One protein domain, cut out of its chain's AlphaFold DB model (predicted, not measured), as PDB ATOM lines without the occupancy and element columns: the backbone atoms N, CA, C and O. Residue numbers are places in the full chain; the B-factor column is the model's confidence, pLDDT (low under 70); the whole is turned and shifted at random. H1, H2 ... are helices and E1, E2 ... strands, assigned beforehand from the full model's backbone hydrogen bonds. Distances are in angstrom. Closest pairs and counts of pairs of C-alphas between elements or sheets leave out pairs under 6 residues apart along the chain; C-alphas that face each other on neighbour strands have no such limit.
ATOM      1  N   ILE A  71     370.744 392.538 290.392       85.81
ATOM      2  CA  ILE A  71     369.475 391.970 290.856       85.81
ATOM      3  C   ILE A  71     368.659 393.065 291.538       85.81
ATOM      4  O   ILE A  71     369.179 393.799 292.379       85.81
ATOM      5  N   ILE A  72     367.374 393.145 291.192       83.69
ATOM      6  CA  ILE A  72     366.401 394.022 291.842       83.69
ATOM      7  C   ILE A  72     365.453 393.149 292.663       83.69
ATOM      8  O   ILE A  72     364.835 392.225 292.138       83.69
ATOM      9  N   ILE A  73     365.337 393.457 293.949       80.75
ATOM     10  CA  ILE A  73     364.446 392.807 294.904       80.75
ATOM     11  C   ILE A  73     363.390 393.844 295.292       80.75
ATOM     12  O   ILE A  73     363.667 394.754 296.070       80.75
ATOM     13  N   ASP A  74     362.186 393.741 294.729       75.88
ATOM     14  CA  ASP A  74     361.049 394.599 295.096       75.88
ATOM     15  C   ASP A  74     360.207 393.890 296.167       75.88
ATOM     16  O   ASP A  74     359.671 392.807 295.933       75.88
ATOM     17  N   THR A  75     360.079 394.497 297.351       70.12
ATOM     18  CA  THR A  75     359.353 393.896 298.485       70.12
ATOM     19  C   THR A  75     357.827 394.030 298.390       70.12
ATOM     20  O   THR A  75     357.127 393.650 299.329       70.12
ATOM     21  N   LYS A  76     357.301 394.661 297.333       60.50
ATOM     22  CA  LYS A  76     355.882 395.010 297.165       60.50
ATOM     23  C   LYS A  76     355.234 394.306 295.974       60.50
ATOM     24  O   LYS A  76     354.036 394.043 296.026       60.50
ATOM     25  N   LEU A  77     355.996 394.030 294.912       45.28
ATOM     26  CA  LEU A  77     355.486 393.365 293.702       45.28
ATOM     27  C   LEU A  77     355.172 391.880 293.906       45.28
ATOM     28  O   LEU A  77     354.354 391.329 293.181       45.28
ATOM     29  N   TYR A  78     355.754 391.261 294.922       43.31
ATOM     30  CA  TYR A  78     355.424 389.922 295.373       43.31
ATOM     31  C   TYR A  78     355.485 389.957 296.895       43.31
ATOM     32  O   TYR A  78     356.387 390.584 297.453       43.31
ATOM     33  N   LEU A  79     354.485 389.366 297.557       41.94
ATOM     34  CA  LEU A  79     354.401 389.247 299.015       41.94
ATOM     35  C   LEU A  79     355.797 388.957 299.577       41.94
ATOM     36  O   LEU A  79     356.516 388.151 298.997       41.94
ATOM     37  N   ILE A  80     356.169 389.647 300.656       50.44
ATOM     38  CA  ILE A  80     357.488 389.720 301.325       50.44
ATOM     39  C   ILE A  80     358.293 388.391 301.355       50.44
ATOM     40  O   ILE A  80     359.518 388.409 301.442       50.44
ATOM     41  N   GLU A  81     357.617 387.256 301.215       52.50
ATOM     42  CA  GLU A  81     358.127 385.893 301.051       52.50
ATOM     43  C   GLU A  81     358.949 385.653 299.760       52.50
ATOM     44  O   GLU A  81     359.941 384.928 299.813       52.50
ATOM     45  N   HIS A  82     358.647 386.306 298.627       57.59
ATOM     46  CA  HIS A  82     359.303 386.016 297.337       57.59
ATOM     47  C   HIS A  82     360.658 386.670 297.108       57.59
ATOM     48  O   HIS A  82     361.576 386.045 296.571       57.59
ATOM     49  N   GLY A  83     360.818 387.919 297.540       60.44
ATOM     50  CA  GLY A  83     362.134 388.554 297.538       60.44
ATOM     51  C   GLY A  83     363.099 387.801 298.456       60.44
ATOM     52  O   GLY A  83     364.221 387.501 298.057       60.44
ATOM     53  N   ALA A  84     362.628 387.425 299.650       69.00
ATOM     54  CA  ALA A  84     363.394 386.626 300.603       69.00
ATOM     55  C   ALA A  84     363.780 385.260 300.025       69.00
ATOM     56  O   ALA A  84     364.914 384.828 300.171       69.00
ATOM     57  N   MET A  85     362.890 384.612 299.277       72.00
ATOM     58  CA  MET A  85     363.181 383.341 298.617       72.00
ATOM     59  C   MET A  85     364.291 383.390 297.594       72.00
ATOM     60  O   MET A  85     365.169 382.533 297.609       72.00
ATOM     61  N   ILE A  86     364.273 384.385 296.708       76.50
ATOM     62  CA  ILE A  86     365.341 384.533 295.720       76.50
ATOM     63  C   ILE A  86     366.674 384.729 296.447       76.50
ATOM     64  O   ILE A  86     367.660 384.078 296.106       76.50
ATOM     65  N   VAL A  87     366.699 385.562 297.494       82.62
ATOM     66  CA  VAL A  87     367.903 385.762 298.313       82.62
ATOM     67  C   VAL A  87     368.318 384.461 299.000       82.62
ATOM     68  O   VAL A  87     369.472 384.060 298.882       82.62
ATOM     69  N   ARG A  88     367.395 383.743 299.644       84.12
ATOM     70  CA  ARG A  88     367.644 382.455 300.305       84.12
ATOM     71  C   ARG A  88     368.191 381.405 299.347       84.12
ATOM     72  O   ARG A  88     369.103 380.659 299.710       84.12
ATOM     73  N   GLN A  89     367.672 381.346 298.125       81.88
ATOM     74  CA  GLN A  89     368.156 380.408 297.122       81.88
ATOM     75  C   GLN A  89     369.561 380.779 296.648       81.88
ATOM     76  O   GLN A  89     370.435 379.914 296.564       81.88
ATOM     77  N   LEU A  90     369.823 382.071 296.428       86.31
ATOM     78  CA  LEU A  90     371.165 382.567 296.124       86.31
ATOM     79  C   LEU A  90     372.151 382.228 297.251       86.31
ATOM     80  O   LEU A  90     373.225 381.695 296.968       86.31
ATOM     81  N   VAL A  91     371.779 382.457 298.514       89.31
ATOM     82  CA  VAL A  91     372.579 382.083 299.693       89.31
ATOM     83  C   VAL A  91     372.859 380.584 299.698       89.31
ATOM     84  O   VAL A  91     374.011 380.171 299.835       89.31
ATOM     85  N   THR A  92     371.833 379.757 299.499       88.38
ATOM     86  CA  THR A  92     371.957 378.294 299.512       88.38
ATOM     87  C   THR A  92     372.902 377.804 298.416       88.38
ATOM     88  O   THR A  92     373.792 376.994 298.690       88.38
ATOM     89  N   ASN A  93     372.778 378.331 297.197       86.69
ATOM     90  CA  ASN A  93     373.636 377.952 296.074       86.69
ATOM     91  C   ASN A  93     375.082 378.401 296.269       86.69
ATOM     92  O   ASN A  93     375.991 377.581 296.161       86.69
ATOM     93  N   ASN A  94     375.307 379.646 296.688       87.75
ATOM     94  CA  ASN A  94     376.664 380.136 296.923       87.75
ATOM     95  C   ASN A  94     377.307 379.429 298.144       87.75
ATOM     96  O   ASN A  94     378.514 379.189 298.170       87.75
ATOM     97  N   THR A  95     376.513 378.993 299.132       90.12
ATOM     98  CA  THR A  95     376.989 378.134 300.236       90.12
ATOM     99  C   THR A  95     377.410 376.749 299.739       90.12
ATOM    100  O   THR A  95     378.425 376.211 300.185       90.12
ATOM    101  N   ARG A  96     376.648 376.141 298.818       86.94
ATOM    102  CA  ARG A  96     377.035 374.873 298.173       86.94
ATOM    103  C   ARG A  96     378.327 375.041 297.369       86.94
ATOM    104  O   ARG A  96     379.195 374.178 297.447       86.94
ATOM    105  N   GLU A  97     378.491 376.163 296.677       87.00
ATOM    106  CA  GLU A  97     379.697 376.486 295.907       87.00
ATOM    107  C   GLU A  97     380.929 376.690 296.784       87.00
ATOM    108  O   GLU A  97     382.013 376.246 296.410       87.00
ATOM    109  N   LEU A  98     380.789 377.302 297.963       88.38
ATOM    110  CA  LEU A  98     381.876 377.362 298.945       88.38
ATOM    111  C   LEU A  98     382.319 375.962 299.386       88.38
ATOM    112  O   LEU A  98     383.509 375.710 299.536       88.38
ATOM    113  N   LYS A  99     381.371 375.032 299.556       89.94
ATOM    114  CA  LYS A  99     381.669 373.636 299.918       89.94
ATOM    115  C   LYS A  99     382.275 372.831 298.764       89.94
ATOM    116  O   LYS A  99     382.886 371.795 299.010       89.94
ATOM    117  N   GLN A 100     382.093 373.274 297.519       87.25
ATOM    118  CA  GLN A 100     382.546 372.587 296.310       87.25
ATOM    119  C   GLN A 100     383.486 373.494 295.498       87.25
ATOM    120  O   GLN A 100     383.037 374.204 294.593       87.25
ATOM    121  N   PRO A 101     384.803 373.473 295.772       73.31
ATOM    122  CA  PRO A 101     385.753 374.430 295.197       73.31
ATOM    123  C   PRO A 101     385.860 374.365 293.666       73.31
ATOM    124  O   PRO A 101     386.200 375.360 293.033       73.31
ATOM    125  N   HIS A 102     385.526 373.223 293.058       81.06
ATOM    126  CA  HIS A 102     385.555 373.031 291.602       81.06
ATOM    127  C   HIS A 102     384.224 373.341 290.900       81.06
ATOM    128  O   HIS A 102     384.159 373.292 289.674       81.06
ATOM    129  N   ALA A 103     383.156 373.635 291.648       78.50
ATOM    130  CA  ALA A 103     381.867 373.967 291.059       78.50
ATOM    131  C   ALA A 103     381.880 375.384 290.461       78.50
ATOM    132  O   ALA A 103     382.508 376.303 291.002       78.50
ATOM    133  N   ALA A 104     381.152 375.557 289.356       81.19
ATOM    134  CA  ALA A 104     380.899 376.869 288.776       81.19
ATOM    135  C   ALA A 104     380.093 377.739 289.753       81.19
ATOM    136  O   ALA A 104     379.178 377.244 290.409       81.19
ATOM    137  N   VAL A 105     380.440 379.026 289.835       85.38
ATOM    138  CA  VAL A 105     379.760 379.986 290.714       85.38
ATOM    139  C   VAL A 105     378.476 380.500 290.071       85.38
ATOM    140  O   VAL A 105     378.481 380.916 288.909       85.38
ATOM    141  N   THR A 106     377.396 380.540 290.843       83.75
ATOM    142  CA  THR A 106     376.118 381.144 290.469       83.75
ATOM    143  C   THR A 106     376.260 382.662 290.421       83.75
ATOM    144  O   THR A 106     376.774 383.296 291.346       83.75
ATOM    145  N   CYS A 107     375.776 383.277 289.338       86.00
ATOM    146  CA  CYS A 107     375.875 384.722 289.112       86.00
ATOM    147  C   CYS A 107     377.321 385.251 289.300       86.00
ATOM    148  O   CYS A 107     377.577 386.125 290.141       86.00
ATOM    149  N   PRO A 108     378.303 384.750 288.526       87.50
ATOM    150  CA  PRO A 108     379.718 385.073 288.721       87.50
ATOM    151  C   PRO A 108     380.031 386.554 288.456       87.50
ATOM    152  O   PRO A 108     381.052 387.059 288.920       87.50
ATOM    153  N   ARG A 109     379.139 387.261 287.746       89.12
ATOM    154  CA  ARG A 109     379.264 388.678 287.376       89.12
ATOM    155  C   ARG A 109     378.439 389.634 288.243       89.12
ATOM    156  O   ARG A 109     378.530 390.842 288.023       89.12
ATOM    157  N   LEU A 110     377.677 389.126 289.216       90.62
ATOM    158  CA  LEU A 110     376.799 389.942 290.055       90.62
ATOM    159  C   LEU A 110     377.617 390.936 290.885       90.62
ATOM    160  O   LEU A 110     378.457 390.550 291.701       90.62
ATOM    161  N   GLN A 111     377.346 392.217 290.661       90.25
ATOM    162  CA  GLN A 111     378.043 393.347 291.276       90.25
ATOM    163  C   GLN A 111     377.099 394.248 292.059       90.25
ATOM    164  O   GLN A 111     377.549 394.905 292.997       90.25
ATOM    165  N   ASN A 112     375.824 394.293 291.674       91.12
ATOM    166  CA  ASN A 112     374.868 395.251 292.204       91.12
ATOM    167  C   ASN A 112     373.611 394.541 292.706       91.12
ATOM    168  O   ASN A 112     373.064 393.673 292.026       91.12
ATOM    169  N   ILE A 113     373.129 394.941 293.877       90.12
ATOM    170  CA  ILE A 113     371.813 394.545 294.379       90.12
ATOM    171  C   ILE A 113     371.038 395.817 294.700       90.12
ATOM    172  O   ILE A 113     371.547 396.689 295.402       90.12
ATOM    173  N   THR A 114     369.812 395.914 294.199       88.56
ATOM    174  CA  THR A 114     368.857 396.944 294.610       88.56
ATOM    175  C   THR A 114     367.752 396.285 295.411       88.56
ATOM    176  O   THR A 114     367.057 395.414 294.894       88.56
ATOM    177  N   LEU A 115     367.569 396.704 296.658       86.44
ATOM    178  CA  LEU A 115     366.424 396.336 297.479       86.44
ATOM    179  C   LEU A 115     365.459 397.521 297.512       86.44
ATOM    180  O   LEU A 115     365.772 398.550 298.106       86.44
ATOM    181  N   SER A 116     364.292 397.372 296.891       83.44
ATOM    182  CA  SER A 116     363.258 398.405 296.846       83.44
ATOM    183  C   SER A 116     362.153 398.088 297.847       83.44
ATOM    184  O   SER A 116     361.378 397.144 297.674       83.44
ATOM    185  N   VAL A 117     362.073 398.896 298.901       78.06
ATOM    186  CA  VAL A 117     361.037 398.823 299.928       78.06
ATOM    187  C   VAL A 117     359.946 399.829 299.612       78.06
ATOM    188  O   VAL A 117     360.035 401.023 299.909       78.06
ATOM    189  N   ARG A 118     358.844 399.340 299.053       73.19
ATOM    190  CA  ARG A 118     357.692 400.182 298.730       73.19
ATOM    191  C   ARG A 118     356.557 399.862 299.694       73.19
ATOM    192  O   ARG A 118     356.110 398.727 299.792       73.19
ATOM    193  N   GLY A 119     356.010 400.867 300.374       67.62
ATOM    194  CA  GLY A 119     354.952 400.646 301.364       67.62
ATOM    195  C   GLY A 119     354.543 401.912 302.107       67.62
ATOM    196  O   GLY A 119     355.294 402.881 302.158       67.62
ATOM    197  N   LYS A 120     353.333 401.904 302.688       65.94
ATOM    198  CA  LYS A 120     352.842 403.016 303.527       65.94
ATOM    199  C   LYS A 120     353.540 403.075 304.895       65.94
ATOM    200  O   LYS A 120     353.565 404.132 305.519       65.94
ATOM    201  N   ARG A 121     354.077 401.942 305.366       67.00
ATOM    202  CA  ARG A 121     354.832 401.816 306.621       67.00
ATOM    203  C   ARG A 121     356.326 401.747 306.329       67.00
ATOM    204  O   ARG A 121     356.711 401.151 305.324       67.00
ATOM    205  N   SER A 122     357.128 402.308 307.228       71.38
ATOM    206  CA  SER A 122     358.583 402.230 307.146       71.38
ATOM    207  C   SER A 122     359.059 400.803 307.468       71.38
ATOM    208  O   SER A 122     358.676 400.262 308.506       71.38
ATOM    209  N   ALA A 123     359.897 400.186 306.629       74.38
ATOM    210  CA  ALA A 123     360.481 398.873 306.917       74.38
ATOM    211  C   ALA A 123     361.743 399.014 307.766       74.38
ATOM    212  O   ALA A 123     362.660 399.749 307.414       74.38
ATOM    213  N   ARG A 124     361.798 398.311 308.892       73.44
ATOM    214  CA  ARG A 124     362.966 398.318 309.777       73.44
ATOM    215  C   ARG A 124     364.030 397.338 309.273       73.44
ATOM    216  O   ARG A 124     363.689 396.321 308.666       73.44
ATOM    217  N   MET A 125     365.302 397.636 309.540       73.75
ATOM    218  CA  MET A 125     366.438 396.793 309.149       73.75
ATOM    219  C   MET A 125     366.632 395.627 310.126       73.75
ATOM    220  O   MET A 125     367.665 395.500 310.765       73.75
ATOM    221  N   TYR A 126     365.624 394.772 310.291       70.75
ATOM    222  CA  TYR A 126     365.755 393.536 311.062       70.75
ATOM    223  C   TYR A 126     364.934 392.407 310.454       70.75
ATOM    224  O   TYR A 126     363.972 392.638 309.720       70.75
ATOM    225  N   GLY A 127     365.274 391.180 310.835       74.00
ATOM    226  CA  GLY A 127     364.583 389.977 310.394       74.00
ATOM    227  C   GLY A 127     365.289 389.285 309.235       74.00
ATOM    228  O   GLY A 127     366.335 389.723 308.758       74.00
ATOM    229  N   THR A 128     364.688 388.180 308.812       78.19
ATOM    230  CA  THR A 128     365.312 387.154 307.975       78.19
ATOM    231  C   THR A 128     365.881 387.690 306.664       78.19
ATOM    232  O   THR A 128     367.018 387.375 306.344       78.19
ATOM    233  N   LEU A 129     365.163 388.579 305.969       81.38
ATOM    234  CA  LEU A 129     365.621 389.158 304.699       81.38
ATOM    235  C   LEU A 129     366.973 389.878 304.823       81.38
ATOM    236  O   LEU A 129     367.834 389.743 303.959       81.38
ATOM    237  N   TRP A 130     367.165 390.656 305.892       82.75
ATOM    238  CA  TRP A 130     368.400 391.414 306.095       82.75
ATOM    239  C   TRP A 130     369.566 390.498 306.448       82.75
ATOM    240  O   TRP A 130     370.666 390.702 305.943       82.75
ATOM    241  N   THR A 131     369.311 389.474 307.267       83.12
ATOM    242  CA  THR A 131     370.299 388.436 307.588       83.12
ATOM    243  C   THR A 131     370.701 387.650 306.343       83.12
ATOM    244  O   THR A 131     371.885 387.506 306.078       83.12
ATOM    245  N   GLU A 132     369.743 387.222 305.522       86.25
ATOM    246  CA  GLU A 132     370.024 386.494 304.279       86.25
ATOM    247  C   GLU A 132     370.796 387.358 303.273       86.25
ATOM    248  O   GLU A 132     371.691 386.873 302.582       86.25
ATOM    249  N   LEU A 133     370.496 388.658 303.202       88.06
ATOM    250  CA  LEU A 133     371.254 389.586 302.371       88.06
ATOM    251  C   LEU A 133     372.693 389.756 302.890       88.06
ATOM    252  O   LEU A 133     373.631 389.796 302.094       88.06
ATOM    253  N   GLU A 134     372.885 389.829 304.209       89.06
ATOM    254  CA  GLU A 134     374.209 389.867 304.840       89.06
ATOM    255  C   GLU A 134     375.010 388.599 304.525       89.06
ATOM    256  O   GLU A 134     376.149 388.697 304.054       89.06
ATOM    257  N   ASP A 135     374.395 387.427 304.688       89.38
ATOM    258  CA  ASP A 135     374.992 386.129 304.371       89.38
ATOM    259  C   ASP A 135     375.399 386.061 302.899       89.38
ATOM    260  O   ASP A 135     376.539 385.716 302.584       89.38
ATOM    261  N   LEU A 136     374.510 386.476 301.987       90.75
ATOM    262  CA  LEU A 136     374.802 386.521 300.556       90.75
ATOM    263  C   LEU A 136     376.033 387.387 300.270       90.75
ATOM    264  O   LEU A 136     376.933 386.972 299.539       90.75
ATOM    265  N   THR A 137     376.091 388.588 300.848       91.19
ATOM    266  CA  THR A 137     377.207 389.519 300.613       91.19
ATOM    267  C   THR A 137     378.520 388.993 301.189       91.19
ATOM    268  O   THR A 137     379.566 389.128 300.551       91.19
ATOM    269  N   SER A 138     378.463 388.335 302.347       91.44
ATOM    270  CA  SER A 138     379.620 387.755 303.028       91.44
ATOM    271  C   SER A 138     380.180 386.567 302.251       91.44
ATOM    272  O   SER A 138     381.369 386.537 301.942       91.44
ATOM    273  N   ILE A 139     379.316 385.634 301.843       92.06
ATOM    274  CA  ILE A 139     379.693 384.478 301.023       92.06
ATOM    275  C   ILE A 139     380.324 384.936 299.704       92.06
ATOM    276  O   ILE A 139     381.390 384.451 299.324       92.06
ATOM    277  N   ARG A 140     379.707 385.906 299.016       91.44
ATOM    278  CA  ARG A 140     380.255 386.446 297.764       91.44
ATOM    279  C   ARG A 140     381.585 387.159 297.968       91.44
ATOM    280  O   ARG A 140     382.428 387.108 297.080       91.44
ATOM    281  N   SER A 141     381.799 387.798 299.118       91.00
ATOM    282  CA  SER A 141     383.101 388.378 299.454       91.00
ATOM    283  C   SER A 141     384.188 387.304 299.546       91.00
ATOM    284  O   SER A 141     385.283 387.530 299.042       91.00
ATOM    285  N   VAL A 142     383.881 386.142 300.134       92.44
ATOM    286  CA  VAL A 142     384.809 384.999 300.211       92.44
ATOM    287  C   VAL A 142     385.067 384.406 298.821       92.44
ATOM    288  O   VAL A 142     386.211 384.254 298.404       92.44
ATOM    289  N   LEU A 143     384.016 384.152 298.038       91.62
ATOM    290  CA  LEU A 143     384.171 383.650 296.666       91.62
ATOM    291  C   LEU A 143     384.981 384.614 295.781       91.62
ATOM    292  O   LEU A 143     385.758 384.175 294.932       91.62
ATOM    293  N   ALA A 144     384.826 385.925 295.983       91.88
ATOM    294  CA  ALA A 144     385.594 386.939 295.273       91.88
ATOM    295  C   ALA A 144     387.060 386.996 295.727       91.88
ATOM    296  O   ALA A 144     387.935 387.175 294.878       91.88
ATOM    297  N   SER A 145     387.358 386.825 297.024       91.50
ATOM    298  CA  SER A 145     388.748 386.741 297.499       91.50
ATOM    299  C   SER A 145     389.477 385.516 296.951       91.50
ATOM    300  O   SER A 145     390.674 385.593 296.691       91.50
ATOM    301  N   ASP A 146     388.740 384.437 296.685       91.56
ATOM    302  CA  ASP A 146     389.256 383.216 296.060       91.56
ATOM    303  C   ASP A 146     389.349 383.323 294.524       91.56
ATOM    304  O   ASP A 146     389.685 382.354 293.842       91.56
ATOM    305  N   GLY A 147     389.020 384.485 293.943       89.88
ATOM    306  CA  GLY A 147     389.076 384.731 292.499       89.88
ATOM    307  C   GLY A 147     387.980 384.031 291.688       89.88
ATOM    308  O   GLY A 147     388.076 383.961 290.464       89.88
ATOM    309  N   ARG A 148     386.933 383.510 292.340       89.44
ATOM    310  CA  ARG A 148     385.875 382.718 291.687       89.44
ATOM    311  C   ARG A 148     384.722 383.561 291.144       89.44
ATOM    312  O   ARG A 148     383.995 383.112 290.261       89.44
ATOM    313  N   CYS A 149     384.542 384.776 291.651       90.62
ATOM    314  CA  CYS A 149     383.581 385.742 291.123       90.62
ATOM    315  C   CYS A 149     384.095 387.174 291.257       90.62
ATOM    316  O   CYS A 149     385.102 387.443 291.910       90.62
ATOM    317  N   VAL A 150     383.383 388.120 290.648       90.19
ATOM    318  CA  VAL A 150     383.674 389.544 290.842       90.19
ATOM    319  C   VAL A 150     383.216 390.015 292.223       90.19
ATOM    320  O   VAL A 150     382.202 389.551 292.753       90.19
ATOM    321  N   ARG A 151     383.947 390.973 292.803       89.75
ATOM    322  CA  ARG A 151     383.563 391.607 294.069       89.75
ATOM    323  C   ARG A 151     382.285 392.429 293.891       89.75
ATOM    324  O   ARG A 151     382.127 393.144 292.900       89.75
ATOM    325  N   MET A 152     381.404 392.363 294.887       90.50
ATOM    326  CA  MET A 152     380.209 393.200 294.935       90.50
ATOM    327  C   MET A 152     380.582 394.678 295.077       90.50
ATOM    328  O   MET A 152     381.394 395.052 295.927       90.50
ATOM    329  N   LYS A 153     379.978 395.514 294.235       90.12
ATOM    330  CA  LYS A 153     380.246 396.949 294.163       90.12
ATOM    331  C   LYS A 153     379.222 397.752 294.945       90.12
ATOM    332  O   LYS A 153     379.621 398.578 295.758       90.12
ATOM    333  N   CYS A 154     377.936 397.510 294.704       91.25
ATOM    334  CA  CYS A 154     376.884 398.382 295.209       91.25
ATOM    335  C   CYS A 154     375.720 397.600 295.820       91.25
ATOM    336  O   CYS A 154     375.192 396.667 295.211       91.25
ATOM    337  N   LEU A 155     375.286 398.033 297.002       90.06
ATOM    338  CA  LEU A 155     373.972 397.723 297.551       90.06
ATOM    339  C   LEU A 155     373.161 399.015 297.608       90.06
ATOM    340  O   LEU A 155     373.514 399.932 298.344       90.06
ATOM    341  N   THR A 156     372.082 399.081 296.836       89.31
ATOM    342  CA  THR A 156     371.158 400.219 296.843       89.31
ATOM    343  C   THR A 156     369.918 399.839 297.633       89.31
ATOM    344  O   THR A 156     369.253 398.854 297.320       89.31
ATOM    345  N   LEU A 157     369.628 400.601 298.678       86.25
ATOM    346  CA  LEU A 157     368.451 400.445 299.516       86.25
ATOM    347  C   LEU A 157     367.496 401.594 299.190       86.25
ATOM    348  O   LEU A 157     367.760 402.735 299.560       86.25
ATOM    349  N   GLU A 158     366.417 401.294 298.473       86.19
ATOM    350  CA  GLU A 158     365.470 402.288 297.965       86.19
ATOM    351  C   GLU A 158     364.155 402.266 298.749       86.19
ATOM    352  O   GLU A 158     363.627 401.206 299.098       86.19
ATOM    353  N   GLY A 159     363.562 403.441 298.947       78.94
ATOM    354  CA  GLY A 159     362.189 403.588 299.417       78.94
ATOM    355  C   GLY A 159     362.041 403.744 300.930       78.94
ATOM    356  O   GLY A 159     362.873 404.343 301.608       78.94
ATOM    357  N   ASN A 160     360.907 403.291 301.471       76.12
ATOM    358  CA  ASN A 160     360.451 403.658 302.815       76.12
ATOM    359  C   ASN A 160     361.134 402.808 303.898       76.12
ATOM    360  O   ASN A 160     360.495 401.998 304.571       76.12
ATOM    361  N   ILE A 161     362.446 402.955 304.044       76.94
ATOM    362  CA  ILE A 161     363.252 402.253 305.043       76.94
ATOM    363  C   ILE A 161     363.317 403.105 306.315       76.94
ATOM    364  O   ILE A 161     363.585 404.305 306.295       76.94
ATOM    365  N   CYS A 162     363.024 402.484 307.455       71.12
ATOM    366  CA  CYS A 162     363.096 403.123 308.758       71.12
ATOM    367  C   CYS A 162     364.556 403.314 309.170       71.12
ATOM    368  O   CYS A 162     365.249 402.341 309.436       71.12
ATOM    369  N   ILE A 163     364.959 404.573 309.344       68.06
ATOM    370  CA  ILE A 163     366.288 404.958 309.850       68.06
ATOM    371  C   ILE A 163     366.248 405.633 311.234       68.06
ATOM    372  O   ILE A 163     367.270 406.063 311.755       68.06
ATOM    373  N   CYS A 164     365.067 405.772 311.843       61.94
ATOM    374  CA  CYS A 164     364.821 406.860 312.798       61.94
ATOM    375  C   CYS A 164     364.523 406.461 314.257       61.94
ATOM    376  O   CYS A 164     364.228 407.352 315.047       61.94
ATOM    377  N   LYS A 165     364.602 405.183 314.675       53.16
ATOM    378  CA  LYS A 165     364.332 404.822 316.095       53.16
ATOM    379  C   LYS A 165     365.205 403.736 316.750       53.16
ATOM    380  O   LYS A 165     364.978 403.442 317.921       53.16
ATOM    381  N   LYS A 166     366.229 403.175 316.093       55.84
ATOM    382  CA  LYS A 166     367.228 402.302 316.752       55.84
ATOM    383  C   LYS A 166     368.625 402.477 316.139       55.84
ATOM    384  O   LYS A 166     368.973 401.746 315.220       55.84
ATOM    385  N   PRO A 167     369.466 403.381 316.671       54.78
ATOM    386  CA  PRO A 167     370.785 403.636 316.096       54.78
ATOM    387  C   PRO A 167     371.783 402.484 316.273       54.78
ATOM    388  O   PRO A 167     372.849 402.552 315.690       54.78
ATOM    389  N   LEU A 168     371.494 401.439 317.059       59.47
ATOM    390  CA  LEU A 168     372.478 400.377 317.316       59.47
ATOM    391  C   LEU A 168     372.341 399.173 316.378       59.47
ATOM    392  O   LEU A 168     373.335 398.762 315.791       59.47
ATOM    393  N   LEU A 169     371.141 398.605 316.219       63.00
ATOM    394  CA  LEU A 169     370.966 397.380 315.425       63.00
ATOM    395  C   LEU A 169     371.039 397.667 313.917       63.00
ATOM    396  O   LEU A 169     371.795 397.014 313.203       63.00
ATOM    397  N   ASP A 170     370.320 398.694 313.463       67.94
ATOM    398  CA  ASP A 170     370.257 399.068 312.047       67.94
ATOM    399  C   ASP A 170     371.620 399.608 311.572       67.94
ATOM    400  O   ASP A 170     372.105 399.238 310.504       67.94
ATOM    401  N   ALA A 171     372.307 400.403 312.408       72.00
ATOM    402  CA  ALA A 171     373.661 400.871 312.101       72.00
ATOM    403  C   ALA A 171     374.690 399.738 312.111       72.00
ATOM    404  O   ALA A 171     375.650 399.778 311.347       72.00
ATOM    405  N   HIS A 172     374.509 398.723 312.957       78.38
ATOM    406  CA  HIS A 172     375.382 397.558 312.957       78.38
ATOM    407  C   HIS A 172     375.227 396.747 311.668       78.38
ATOM    408  O   HIS A 172     376.235 396.409 311.053       78.38
ATOM    409  N   ILE A 173     373.998 396.508 311.204       77.19
ATOM    410  CA  ILE A 173     373.741 395.835 309.921       77.19
ATOM    411  C   ILE A 173     374.304 396.656 308.755       77.19
ATOM    412  O   ILE A 173     375.021 396.121 307.911       77.19
ATOM    413  N   LEU A 174     374.074 397.973 308.745       79.06
ATOM    414  CA  LEU A 174     374.643 398.854 307.726       79.06
ATOM    415  C   LEU A 174     376.179 398.804 307.721       79.06
ATOM    416  O   LEU A 174     376.790 398.681 306.662       79.06
ATOM    417  N   LYS A 175     376.805 398.831 308.903       82.00
ATOM    418  CA  LYS A 175     378.260 398.724 309.056       82.00
ATOM    419  C   LYS A 175     378.794 397.387 308.542       82.00
ATOM    420  O   LYS A 175     379.867 397.351 307.946       82.00
ATOM    421  N   ARG A 176     378.056 396.291 308.741       83.31
ATOM    422  CA  ARG A 176     378.426 394.983 308.188       83.31
ATOM    423  C   ARG A 176     378.368 394.979 306.663       83.31
ATOM    424  O   ARG A 176     379.352 394.579 306.048       83.31
ATOM    425  N   PHE A 177     377.322 395.533 306.048       85.50
ATOM    426  CA  PHE A 177     377.285 395.692 304.588       85.50
ATOM    427  C   PHE A 177     378.430 396.558 304.062       85.50
ATOM    428  O   PHE A 177     379.061 396.214 303.068       85.50
ATOM    429  N   GLN A 178     378.754 397.649 304.753       85.19
ATOM    430  CA  GLN A 178     379.885 398.509 304.392       85.19
ATOM    431  C   GLN A 178     381.248 397.809 304.528       85.19
ATOM    432  O   GLN A 178     382.220 398.243 303.916       85.19
ATOM    433  N   SER A 179     381.344 396.732 305.316       84.19
ATOM    434  CA  SER A 179     382.572 395.936 305.429       84.19
ATOM    435  C   SER A 179     382.764 394.958 304.264       84.19
ATOM    436  O   SER A 179     383.900 394.655 303.900       84.19
ATOM    437  N   THR A 180     381.672 394.499 303.646       82.06
ATOM    438  CA  THR A 180     381.695 393.495 302.571       82.06
ATOM    439  C   THR A 180     381.542 394.114 301.177       82.06
ATOM    440  O   THR A 180     382.109 393.608 300.205       82.06
ATOM    441  N   ILE A 181     380.848 395.248 301.061       85.75
ATOM    442  CA  ILE A 181     380.483 395.896 299.794       85.75
ATOM    443  C   ILE A 181     381.177 397.253 299.684       85.75
ATOM    444  O   ILE A 181     381.272 397.992 300.659       85.75
ATOM    445  N   ALA A 182     381.657 397.599 298.486       81.19
ATOM    446  CA  ALA A 182     382.387 398.851 298.275       81.19
ATOM    447  C   ALA A 182     381.525 400.105 298.512       81.19
ATOM    448  O   ALA A 182     382.031 401.133 298.958       81.19
ATOM    449  N   THR A 183     380.231 400.050 298.196       87.62
ATOM    450  CA  THR A 183     379.312 401.181 298.344       87.62
ATOM    451  C   THR A 183     377.939 400.696 298.795       87.62
ATOM    452  O   THR A 183     377.385 399.754 298.229       87.62
ATOM    453  N   VAL A 184     377.383 401.360 299.809       84.44
ATOM    454  CA  VAL A 184     375.993 401.178 300.234       84.44
ATOM    455  C   VAL A 184     375.276 402.509 300.066       84.44
ATOM    456  O   VAL A 184     375.629 403.488 300.724       84.44
ATOM    457  N   THR A 185     374.292 402.539 299.176       84.94
ATOM    458  CA  THR A 185     373.503 403.729 298.855       84.94
ATOM    459  C   THR A 185     372.147 403.625 299.535       84.94
ATOM    460  O   THR A 185     371.466 402.610 299.409       84.94
ATOM    461  N   LEU A 186     371.757 404.676 300.254       79.88
ATOM    462  CA  LEU A 186     370.431 404.815 300.850       79.88
ATOM    463  C   LEU A 186     369.655 405.847 300.032       79.88
ATOM    464  O   LEU A 186     369.913 407.041 300.161       79.88
ATOM    465  N   ASP A 187     368.730 405.389 299.196       79.81
ATOM    466  CA  ASP A 187     367.819 406.245 298.435       79.81
ATOM    467  C   ASP A 187     366.459 406.281 299.147       79.81
ATOM    468  O   ASP A 187     365.520 405.540 298.836       79.81
ATOM    469  N   VAL A 188     366.407 407.074 300.220       70.81
ATOM    470  CA  VAL A 188     365.239 407.214 301.100       70.81
ATOM    471  C   VAL A 188     364.484 408.514 300.788       70.81
ATOM    472  O   VAL A 188     365.127 409.518 300.495       70.81
TER     473      VAL A 188
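This is residues 71 to 188 of the 197 residues of an uncharacterized protein of Peniophora sp. CBMAI 1063 (UniProt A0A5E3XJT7). One small parallel sheet has three helices, H1, H2 and H3, side by side in a row over one face, while its other face is bare; H1 and H2 reach well beyond the strands at one end. The 118 printed residues hold four named strands and three named helices in the order E1 H1 E2 H2 E3 H3 E4, and the sheet has the order E1 E2 E3 E4. The class is mixed, helices and strands; the whole is compact, with a radius of gyration of the C-alphas of 14.2 A, and elongated, spanning 45 by 28 by 19 A.

Inner strand E2, residues 112 to 117, is parallel to edge strand E1, residues 71 to 74, at 4 degrees, with N 73 and O 114 2.8 A apart. On its other side, E3, residues 154 to 159, is parallel to E2 at 14 degrees, with N 115 and O 156 at 2.8 A. Edge strand E4, residues 183 to 187, is parallel to E3 at 12 degrees, with N 185 and O 155 at 2.8 A. H1, residues 81 to 99, only grazes the sheet with residues 82 to 87. H2, residues 128 to 145, is only just on the sheet, with 5 pairs of C-alphas within 10 A, and only grazes it. H3, residues 169 to 180, only grazes it with residues 174 to 178. H1 and H2 touch, the closest C-alphas being those of Val 91 and Leu 136, 5.0 A apart, at a shallow tilt of 31 degrees, the same way. H2 and H3 touch, closest at the C-alphas of Ser 138 and Thr 180, 6.1 A, at a shallow tilt of 20 degrees, the same way. H1 and H3 are apart. E1 H1 E2, E2 H2 E3 and E3 H3 E4 are strand-helix-strand units, two parallel neighbour strands joined through a helix, each with a right-handed crossover. In H1, H2 and H3 every O i to N i+4 pair is within hydrogen-bond range.

E1 begins at C-alpha 71 (369.475, 391.970, 290.856), and E4 ends at C-alpha 187 (367.819, 406.245, 298.435). H1 is 26.6 A long, H2 25.7 A, H3 17.2 A, E2 16.2 A and E3 16.1 A.

The C-alphas farthest apart, those of His 102 and Lys 120, are 46.0 A apart. The printed part has no cut; the link from H1 to E2, residues 100 to 111, is long. The mean pLDDT of the printed part is 79.7, with residues 76 to 84, 119 to 121 and 163 to 170 under 70.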